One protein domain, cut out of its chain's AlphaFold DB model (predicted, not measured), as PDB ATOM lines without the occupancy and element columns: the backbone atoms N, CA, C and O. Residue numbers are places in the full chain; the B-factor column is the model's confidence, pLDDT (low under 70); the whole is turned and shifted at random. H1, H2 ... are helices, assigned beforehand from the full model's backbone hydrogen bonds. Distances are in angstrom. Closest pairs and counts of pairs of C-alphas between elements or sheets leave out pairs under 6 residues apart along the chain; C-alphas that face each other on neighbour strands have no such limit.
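AT A GLANCE: This is residues 157 to 221 of the 221 residues of the protein "Cytochrome c3" of Litorimicrobium taeanense (UniProt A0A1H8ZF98). This is a rounded domain with little regular structure: four short helices set round a body of loops, H1 at one end, H4 toward the other, and residues 216 to 221 folding back from H4's end. The printed part has 65 residues, 23 of them in H1, H2, H3 and H4, in that order, with no named strand: all helix. It is compact, with a radius of gyration of the C-alphas of 11.4 A and spans of 29 by 26 by 20 A.

HOW THE PARTS SIT: Begin at H1, residues 159 to 166, which only just touches H3, residues 196 to 199, with 3 pairs of C-alphas within 8 A; the closest, Met 159 and Cys 196, are 6.1 A apart. H2, residues 169 to 175, is close to H1 but not clearly touching, the closest C-alphas, of His 166 and Leu 172, being 7.3 A apart; they run the same way at a shallow tilt of 31 degrees. H4, residues 209 to 212, is close to H3 but not clearly touching: the closest C-alphas, of Cys 199 and Tyr 209, are 5.5 A apart. H2 is apart from H3 and H4. Every O i to N i+4 pair is within hydrogen-bond range in H2, 3 of 4 in H1; H3 and H4 are too short for one.

IN THESE COORDINATES: Find C-alpha 159 at (-30.970, -17.052, 40.930); H1 runs 10.3 A from there. H2 spans 9.9 A, H3 6.1 A, and H4 5.7 A to C-alpha 212 at (-46.304, -10.212, 53.048).

THE WHOLE: The C-alphas farthest apart, of Thr 164 and Asp 215, are 30.8 A apart. The printed part has no cut; the link from H2 to H3, residues 176 to 195, is long. Look for low confidence at residue 178, under 70.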
ATOM      1  N   PRO A 157     -26.229 -12.586  44.573       90.00
ATOM      2  CA  PRO A 157     -26.137 -13.528  43.468       90.00
ATOM      3  C   PRO A 157     -27.466 -13.651  42.720       90.00
ATOM      4  O   PRO A 157     -28.526 -13.750  43.339       90.00
ATOM      5  N   GLU A 158     -27.389 -13.739  41.393       91.50
ATOM      6  CA  GLU A 158     -28.530 -14.087  40.543       91.50
ATOM      7  C   GLU A 158     -29.043 -15.505  40.857       91.50
ATOM      8  O   GLU A 158     -28.278 -16.389  41.274       91.50
ATOM      9  N   MET A 159     -30.335 -15.761  40.621       92.31
ATOM     10  CA  MET A 159     -30.970 -17.052  40.930       92.31
ATOM     11  C   MET A 159     -30.246 -18.243  40.291       92.31
ATOM     12  O   MET A 159     -30.189 -19.322  40.892       92.31
ATOM     13  N   GLU A 160     -29.668 -18.083  39.101       94.25
ATOM     14  CA  GLU A 160     -28.959 -19.136  38.372       94.25
ATOM     15  C   GLU A 160     -27.806 -19.746  39.179       94.25
ATOM     16  O   GLU A 160     -27.532 -20.948  39.060       94.25
ATOM     17  N   VAL A 161     -27.167 -18.957  40.048       95.12
ATOM     18  CA  VAL A 161     -26.127 -19.441  40.966       95.12
ATOM     19  C   VAL A 161     -26.702 -20.523  41.880       95.12
ATOM     20  O   VAL A 161     -26.134 -21.610  41.999       95.12
ATOM     21  N   CYS A 162     -27.883 -20.287  42.455       95.31
ATOM     22  CA  CYS A 162     -28.576 -21.259  43.299       95.31
ATOM     23  C   CYS A 162     -28.995 -22.500  42.494       95.31
ATOM     24  O   CYS A 162     -28.797 -23.642  42.929       95.31
ATOM     25  N   LEU A 163     -29.559 -22.292  41.300       95.44
ATOM     26  CA  LEU A 163     -30.081 -23.375  40.459       95.44
ATOM     27  C   LEU A 163     -28.980 -24.322  39.958       95.44
ATOM     28  O   LEU A 163     -29.268 -25.492  39.702       95.44
ATOM     29  N   THR A 164     -27.726 -23.864  39.880       95.88
ATOM     30  CA  THR A 164     -26.574 -24.689  39.472       95.88
ATOM     31  C   THR A 164     -26.402 -25.929  40.358       95.88
ATOM     32  O   THR A 164     -26.025 -26.994  39.866       95.88
ATOM     33  N   CYS A 165     -26.735 -25.830  41.649       95.81
ATOM     34  CA  CYS A 165     -26.666 -26.952  42.590       95.81
ATOM     35  C   CYS A 165     -28.047 -27.483  42.996       95.81
ATOM     36  O   CYS A 165     -28.212 -28.687  43.196       95.81
ATOM     37  N   HIS A 166     -29.049 -26.608  43.113       94.50
ATOM     38  CA  HIS A 166     -30.381 -26.985  43.589       94.50
ATOM     39  C   HIS A 166     -31.314 -27.491  42.477       94.50
ATOM     40  O   HIS A 166     -32.304 -28.164  42.771       94.50
ATOM     41  N   GLY A 167     -30.988 -27.260  41.204       95.50
ATOM     42  CA  GLY A 167     -31.843 -27.598  40.066       95.50
ATOM     43  C   GLY A 167     -33.008 -26.624  39.894       95.50
ATOM     44  O   GLY A 167     -33.115 -25.634  40.607       95.50
ATOM     45  N   THR A 168     -33.891 -26.897  38.933       94.69
ATOM     46  CA  THR A 168     -34.964 -25.963  38.556       94.69
ATOM     47  C   THR A 168     -36.044 -25.836  39.633       94.69
ATOM     48  O   THR A 168     -36.279 -26.772  40.403       94.69
ATOM     49  N   LEU A 169     -36.790 -24.723  39.628       93.25
ATOM     50  CA  LEU A 169     -37.961 -24.533  40.497       93.25
ATOM     51  C   LEU A 169     -38.960 -25.696  40.395       93.25
ATOM     52  O   LEU A 169     -39.422 -26.202  41.411       93.25
ATOM     53  N   ALA A 170     -39.206 -26.225  39.191       91.31
ATOM     54  CA  ALA A 170     -40.072 -27.391  39.005       91.31
ATOM     55  C   ALA A 170     -39.535 -28.656  39.706       91.31
ATOM     56  O   ALA A 170     -40.299 -29.408  40.316       91.31
ATOM     57  N   GLN A 171     -38.220 -28.895  39.654       94.12
ATOM     58  CA  GLN A 171     -37.591 -30.014  40.362       94.12
ATOM     59  C   GLN A 171     -37.640 -29.819  41.882       94.12
ATOM     60  O   GLN A 171     -37.833 -30.786  42.619       94.12
ATOM     61  N   LEU A 172     -37.474 -28.585  42.361       93.19
ATOM     62  CA  LEU A 172     -37.582 -28.242  43.779       93.19
ATOM     63  C   LEU A 172     -39.018 -28.387  44.285       93.19
ATOM     64  O   LEU A 172     -39.228 -29.022  45.318       93.19
ATOM     65  N   ALA A 173     -40.005 -27.911  43.529       91.88
ATOM     66  CA  ALA A 173     -41.421 -28.080  43.835       91.88
ATOM     67  C   ALA A 173     -41.783 -29.562  43.994       91.88
ATOM     68  O   ALA A 173     -42.408 -29.928  44.984       91.88
ATOM     69  N   ALA A 174     -41.297 -30.430  43.098       90.75
ATOM     70  CA  ALA A 174     -41.531 -31.874  43.162       90.75
ATOM     71  C   ALA A 174     -40.879 -32.576  44.373       90.75
ATOM     72  O   ALA A 174     -41.287 -33.680  44.731       90.75
ATOM     73  N   ARG A 175     -39.853 -31.970  44.986       89.31
ATOM     74  CA  ARG A 175     -39.161 -32.497  46.179       89.31
ATOM     75  C   ARG A 175     -39.669 -31.902  47.489       89.31
ATOM     76  O   ARG A 175     -39.376 -32.447  48.551       89.31
ATOM     77  N   THR A 176     -40.371 -30.779  47.414       86.06
ATOM     78  CA  THR A 176     -40.948 -30.106  48.580       86.06
ATOM     79  C   THR A 176     -42.239 -30.819  48.979       86.06
ATOM     80  O   THR A 176     -42.836 -31.508  48.154       86.06
ATOM     81  N   ASP A 177     -42.638 -30.711  50.249       77.44
ATOM     82  CA  ASP A 177     -43.774 -31.452  50.802       77.44
ATOM     83  C   ASP A 177     -45.032 -31.294  49.916       77.44
ATOM     84  O   ASP A 177     -45.556 -30.185  49.780       77.44
ATOM     85  N   PRO A 178     -45.522 -32.385  49.294       69.56
ATOM     86  CA  PRO A 178     -46.662 -32.324  48.385       69.56
ATOM     87  C   PRO A 178     -47.981 -32.032  49.111       69.56
ATOM     88  O   PRO A 178     -48.988 -31.790  48.452       69.56
ATOM     89  N   SER A 179     -48.000 -32.081  50.449       72.38
ATOM     90  CA  SER A 179     -49.171 -31.727  51.255       72.38
ATOM     91  C   SER A 179     -49.349 -30.219  51.445       72.38
ATOM     92  O   SER A 179     -50.411 -29.794  51.902       72.38
ATOM     93  N   LEU A 180     -48.357 -29.405  51.061       75.06
ATOM     94  CA  LEU A 180     -48.495 -27.952  51.070       75.06
ATOM     95  C   LEU A 180     -49.603 -27.529  50.106       75.06
ATOM     96  O   LEU A 180     -49.537 -27.785  48.904       75.06
ATOM     97  N   HIS A 181     -50.605 -26.832  50.638       75.44
ATOM     98  CA  HIS A 181     -51.712 -26.302  49.842       75.44
ATOM     99  C   HIS A 181     -51.232 -25.300  48.776       75.44
ATOM    100  O   HIS A 181     -51.812 -25.213  47.697       75.44
ATOM    101  N   ALA A 182     -50.137 -24.591  49.065       87.00
ATOM    102  CA  ALA A 182     -49.389 -23.769  48.127       87.00
ATOM    103  C   ALA A 182     -47.896 -24.083  48.280       87.00
ATOM    104  O   ALA A 182     -47.343 -23.967  49.370       87.00
ATOM    105  N   ASN A 183     -47.246 -24.514  47.201       90.62
ATOM    106  CA  ASN A 183     -45.826 -24.852  47.220       90.62
ATOM    107  C   ASN A 183     -44.992 -23.609  46.860       90.62
ATOM    108  O   ASN A 183     -45.155 -23.109  45.742       90.62
ATOM    109  N   PRO A 184     -44.080 -23.130  47.731       90.44
ATOM    110  CA  PRO A 184     -43.318 -21.905  47.474       90.44
ATOM    111  C   PRO A 184     -42.400 -22.018  46.247       90.44
ATOM    112  O   PRO A 184     -42.208 -21.047  45.523       90.44
ATOM    113  N   HIS A 185     -41.908 -23.220  45.930       93.06
ATOM    114  CA  HIS A 185     -41.080 -23.467  44.743       93.06
ATOM    115  C   HIS A 185     -41.904 -23.708  43.467       93.06
ATOM    116  O   HIS A 185     -41.352 -23.767  42.372       93.06
ATOM    117  N   GLY A 186     -43.224 -23.870  43.600       90.62
ATOM    118  CA  GLY A 186     -44.181 -24.022  42.502       90.62
ATOM    119  C   GLY A 186     -45.063 -22.787  42.316       90.62
ATOM    120  O   GLY A 186     -46.207 -22.927  41.886       90.62
ATOM    121  N   SER A 187     -44.569 -21.604  42.696       89.12
ATOM    122  CA  SER A 187     -45.346 -20.365  42.691       89.12
ATOM    123  C   SER A 187     -45.881 -20.019  41.291       89.12
ATOM    124  O   SER A 187     -45.114 -20.016  40.324       89.12
ATOM    125  N   PRO A 188     -47.173 -19.657  41.158       89.62
ATOM    126  CA  PRO A 188     -47.739 -19.204  39.890       89.62
ATOM    127  C   PRO A 188     -47.274 -17.792  39.499       89.62
ATOM    128  O   PRO A 188     -47.484 -17.385  38.359       89.62
ATOM    129  N   HIS A 189     -46.670 -17.035  40.422       90.00
ATOM    130  CA  HIS A 189     -46.257 -15.652  40.174       90.00
ATOM    131  C   HIS A 189     -44.969 -15.539  39.348       90.00
ATOM    132  O   HIS A 189     -44.751 -14.495  38.739       90.00
ATOM    133  N   GLY A 190     -44.153 -16.601  39.285       85.06
ATOM    134  CA  GLY A 190     -42.886 -16.608  38.546       85.06
ATOM    135  C   GLY A 190     -41.927 -15.490  38.972       85.06
ATOM    136  O   GLY A 190     -42.082 -14.891  40.036       85.06
ATOM    137  N   ALA A 191     -40.930 -15.201  38.136       83.69
ATOM    138  CA  ALA A 191     -40.054 -14.050  38.337       83.69
ATOM    139  C   ALA A 191     -40.851 -12.727  38.228       83.69
ATOM    140  O   ALA A 191     -41.729 -12.615  37.366       83.69
ATOM    141  N   PRO A 192     -40.560 -11.711  39.063       87.50
ATOM    142  CA  PRO A 192     -39.498 -11.671  40.074       87.50
ATOM    143  C   PRO A 192     -39.944 -12.153  41.467       87.50
ATOM    144  O   PRO A 192     -39.236 -11.936  42.436       87.50
ATOM    145  N   TYR A 193     -41.125 -12.755  41.616       89.25
ATOM    146  CA  TYR A 193     -41.724 -13.087  42.921       89.25
ATOM    147  C   TYR A 193     -41.419 -14.509  43.414       89.25
ATOM    148  O   TYR A 193     -41.904 -14.915  44.468       89.25
ATOM    149  N   ALA A 194     -40.654 -15.275  42.640       89.50
ATOM    150  CA  ALA A 194     -40.210 -16.627  42.966       89.50
ATOM    151  C   ALA A 194     -38.678 -16.716  43.100       89.50
ATOM    152  O   ALA A 194     -38.131 -17.817  43.074       89.50
ATOM    153  N   GLU A 195     -37.996 -15.568  43.220       93.44
ATOM    154  CA  GLU A 195     -36.542 -15.499  43.370       93.44
ATOM    155  C   GLU A 195     -36.080 -16.102  44.700       93.44
ATOM    156  O   GLU A 195     -36.661 -15.834  45.753       93.44
ATOM    157  N   CYS A 196     -35.008 -16.900  44.665       94.06
ATOM    158  CA  CYS A 196     -34.504 -17.638  45.828       94.06
ATOM    159  C   CYS A 196     -34.252 -16.708  47.021       94.06
ATOM    160  O   CYS A 196     -34.642 -17.004  48.149       94.06
ATOM    161  N   THR A 197     -33.629 -15.564  46.750       92.62
ATOM    162  CA  THR A 197     -33.174 -14.589  47.743       92.62
ATOM    163  C   THR A 197     -34.310 -13.816  48.405       92.62
ATOM    164  O   THR A 197     -34.073 -13.099  49.375       92.62
ATOM    165  N   LEU A 198     -35.548 -13.900  47.897       92.12
ATOM    166  CA  LEU A 198     -36.704 -13.277  48.558       92.12
ATOM    167  C   LEU A 198     -37.012 -13.956  49.886       92.12
ATOM    168  O   LEU A 198     -37.353 -13.264  50.842       92.12
ATOM    169  N   CYS A 199     -36.831 -15.278  49.950       92.06
ATOM    170  CA  CYS A 199     -37.112 -16.052  51.153       92.06
ATOM    171  C   CYS A 199     -35.863 -16.666  51.787       92.06
ATOM    172  O   CYS A 199     -35.783 -16.782  53.006       92.06
ATOM    173  N   HIS A 200     -34.888 -17.089  50.980       93.00
ATOM    174  CA  HIS A 200     -33.684 -17.774  51.444       93.00
ATOM    175  C   HIS A 200     -32.535 -16.791  51.633       93.00
ATOM    176  O   HIS A 200     -31.737 -16.550  50.725       93.00
ATOM    177  N   TRP A 201     -32.442 -16.249  52.842       88.50
ATOM    178  CA  TRP A 201     -31.401 -15.298  53.195       88.50
ATOM    179  C   TRP A 201     -30.139 -16.029  53.641       88.50
ATOM    180  O   TRP A 201     -30.145 -16.863  54.547       88.50
ATOM    181  N   GLN A 202     -29.044 -15.732  52.944       88.50
ATOM    182  CA  GLN A 202     -27.777 -16.428  53.131       88.50
ATOM    183  C   GLN A 202     -27.037 -15.927  54.372       88.50
ATOM    184  O   GLN A 202     -26.582 -16.740  55.167       88.50
ATOM    185  N   HIS A 203     -26.983 -14.612  54.570       85.81
ATOM    186  CA  HIS A 203     -26.230 -13.971  55.652       85.81
ATOM    187  C   HIS A 203     -27.121 -13.477  56.812       85.81
ATOM    188  O   HIS A 203     -26.650 -12.738  57.671       85.81
ATOM    189  N   GLU A 204     -28.404 -13.861  56.845       80.75
ATOM    190  CA  GLU A 204     -29.339 -13.537  57.933       80.75
ATOM    191  C   GLU A 204     -30.472 -14.574  58.065       80.75
ATOM    192  O   GLU A 204     -30.444 -15.627  57.421       80.75
ATOM    193  N   GLU A 205     -31.435 -14.318  58.954       84.19
ATOM    194  CA  GLU A 205     -32.610 -15.174  59.131       84.19
ATOM    195  C   GLU A 205     -33.489 -15.143  57.873       84.19
ATOM    196  O   GLU A 205     -33.750 -14.091  57.301       84.19
ATOM    197  N   SER A 206     -33.920 -16.320  57.423       89.62
ATOM    198  CA  SER A 206     -34.800 -16.449  56.261       89.62
ATOM    199  C   SER A 206     -36.228 -16.017  56.604       89.62
ATOM    200  O   SER A 206     -36.732 -16.353  57.674       89.62
ATOM    201  N   GLU A 207     -36.900 -15.332  55.679       89.06
ATOM    202  CA  GLU A 207     -38.240 -14.766  55.883       89.06
ATOM    203  C   GLU A 207     -39.243 -15.315  54.863       89.06
ATOM    204  O   GLU A 207     -38.907 -15.539  53.700       89.06
ATOM    205  N   ASP A 208     -40.497 -15.532  55.269       91.38
ATOM    206  CA  ASP A 208     -41.561 -15.917  54.335       91.38
ATOM    207  C   ASP A 208     -42.035 -14.678  53.566       91.38
ATOM    208  O   ASP A 208     -42.946 -13.963  53.985       91.38
ATOM    209  N   TYR A 209     -41.407 -14.407  52.420       93.06
ATOM    210  CA  TYR A 209     -41.785 -13.274  51.574       93.06
ATOM    211  C   TYR A 209     -43.259 -13.326  51.160       93.06
ATOM    212  O   TYR A 209     -43.930 -12.292  51.099       93.06
ATOM    213  N   CYS A 210     -43.784 -14.526  50.903       91.12
ATOM    214  CA  CYS A 210     -45.159 -14.711  50.466       91.12
ATOM    215  C   CYS A 210     -46.153 -14.281  51.554       91.12
ATOM    216  O   CYS A 210     -47.212 -13.744  51.213       91.12
ATOM    217  N   ALA A 211     -45.780 -14.417  52.831       93.38
ATOM    218  CA  ALA A 211     -46.570 -13.963  53.975       93.38
ATOM    219  C   ALA A 211     -46.797 -12.434  54.016       93.38
ATOM    220  O   ALA A 211     -47.674 -11.941  54.722       93.38
ATOM    221  N   THR A 212     -46.059 -11.658  53.211       93.44
ATOM    222  CA  THR A 212     -46.304 -10.212  53.048       93.44
ATOM    223  C   THR A 212     -47.664  -9.927  52.399       93.44
ATOM    224  O   THR A 212     -48.270  -8.884  52.650       93.44
ATOM    225  N   CYS A 213     -48.146 -10.846  51.555       93.81
ATOM    226  CA  CYS A 213     -49.387 -10.692  50.789       93.81
ATOM    227  C   CYS A 213     -50.408 -11.804  51.061       93.81
ATOM    228  O   CYS A 213     -51.605 -11.602  50.859       93.81
ATOM    229  N   HIS A 214     -49.944 -12.977  51.477       92.31
ATOM    230  CA  HIS A 214     -50.756 -14.163  51.715       92.31
ATOM    231  C   HIS A 214     -50.710 -14.561  53.186       92.31
ATOM    232  O   HIS A 214     -49.753 -14.267  53.885       92.31
ATOM    233  N   ASP A 215     -51.734 -15.266  53.654       92.19
ATOM    234  CA  ASP A 215     -51.725 -15.870  54.988       92.19
ATOM    235  C   ASP A 215     -51.012 -17.229  54.917       92.19
ATOM    236  O   ASP A 215     -51.641 -18.289  54.867       92.19
ATOM    237  N   PHE A 216     -49.689 -17.176  54.761       91.56
ATOM    238  CA  PHE A 216     -48.811 -18.342  54.756       91.56
ATOM    239  C   PHE A 216     -47.905 -18.335  55.985       91.56
ATOM    240  O   PHE A 216     -47.603 -17.291  56.555       91.56
ATOM    241  N   ASP A 217     -47.497 -19.538  56.380       88.94
ATOM    242  CA  ASP A 217     -46.573 -19.790  57.485       88.94
ATOM    243  C   ASP A 217     -45.586 -20.878  57.042       88.94
ATOM    244  O   ASP A 217     -45.623 -22.031  57.490       88.94
ATOM    245  N   PHE A 218     -44.780 -20.568  56.021       87.69
ATOM    246  CA  PHE A 218     -43.821 -21.530  55.494       87.69
ATOM    247  C   PHE A 218     -42.636 -21.713  56.445       87.69
ATOM    248  O   PHE A 218     -41.922 -20.777  56.795       87.69
ATOM    249  N   ALA A 219     -42.352 -22.971  56.784       84.25
ATOM    250  CA  ALA A 219     -41.134 -23.330  57.496       84.25
ATOM    251  C   ALA A 219     -39.926 -23.277  56.545       84.25
ATOM    252  O   ALA A 219     -39.730 -24.170  55.713       84.25
ATOM    253  N   LEU A 220     -39.114 -22.230  56.681       86.56
ATOM    254  CA  LEU A 220     -37.907 -22.021  55.882       86.56
ATOM    255  C   LEU A 220     -36.698 -22.788  56.446       86.56
ATOM    256  O   LEU A 220     -36.657 -23.094  57.644       86.56
ATOM    257  N   PRO A 221     -35.736 -23.161  55.577       83.44
ATOM    258  CA  PRO A 221     -34.625 -24.025  55.938       83.44
ATOM    259  C   PRO A 221     -33.752 -23.477  57.048       83.44
ATOM    260  O   PRO A 221     -33.288 -22.323  57.032       83.44
TER     261      PRO A 221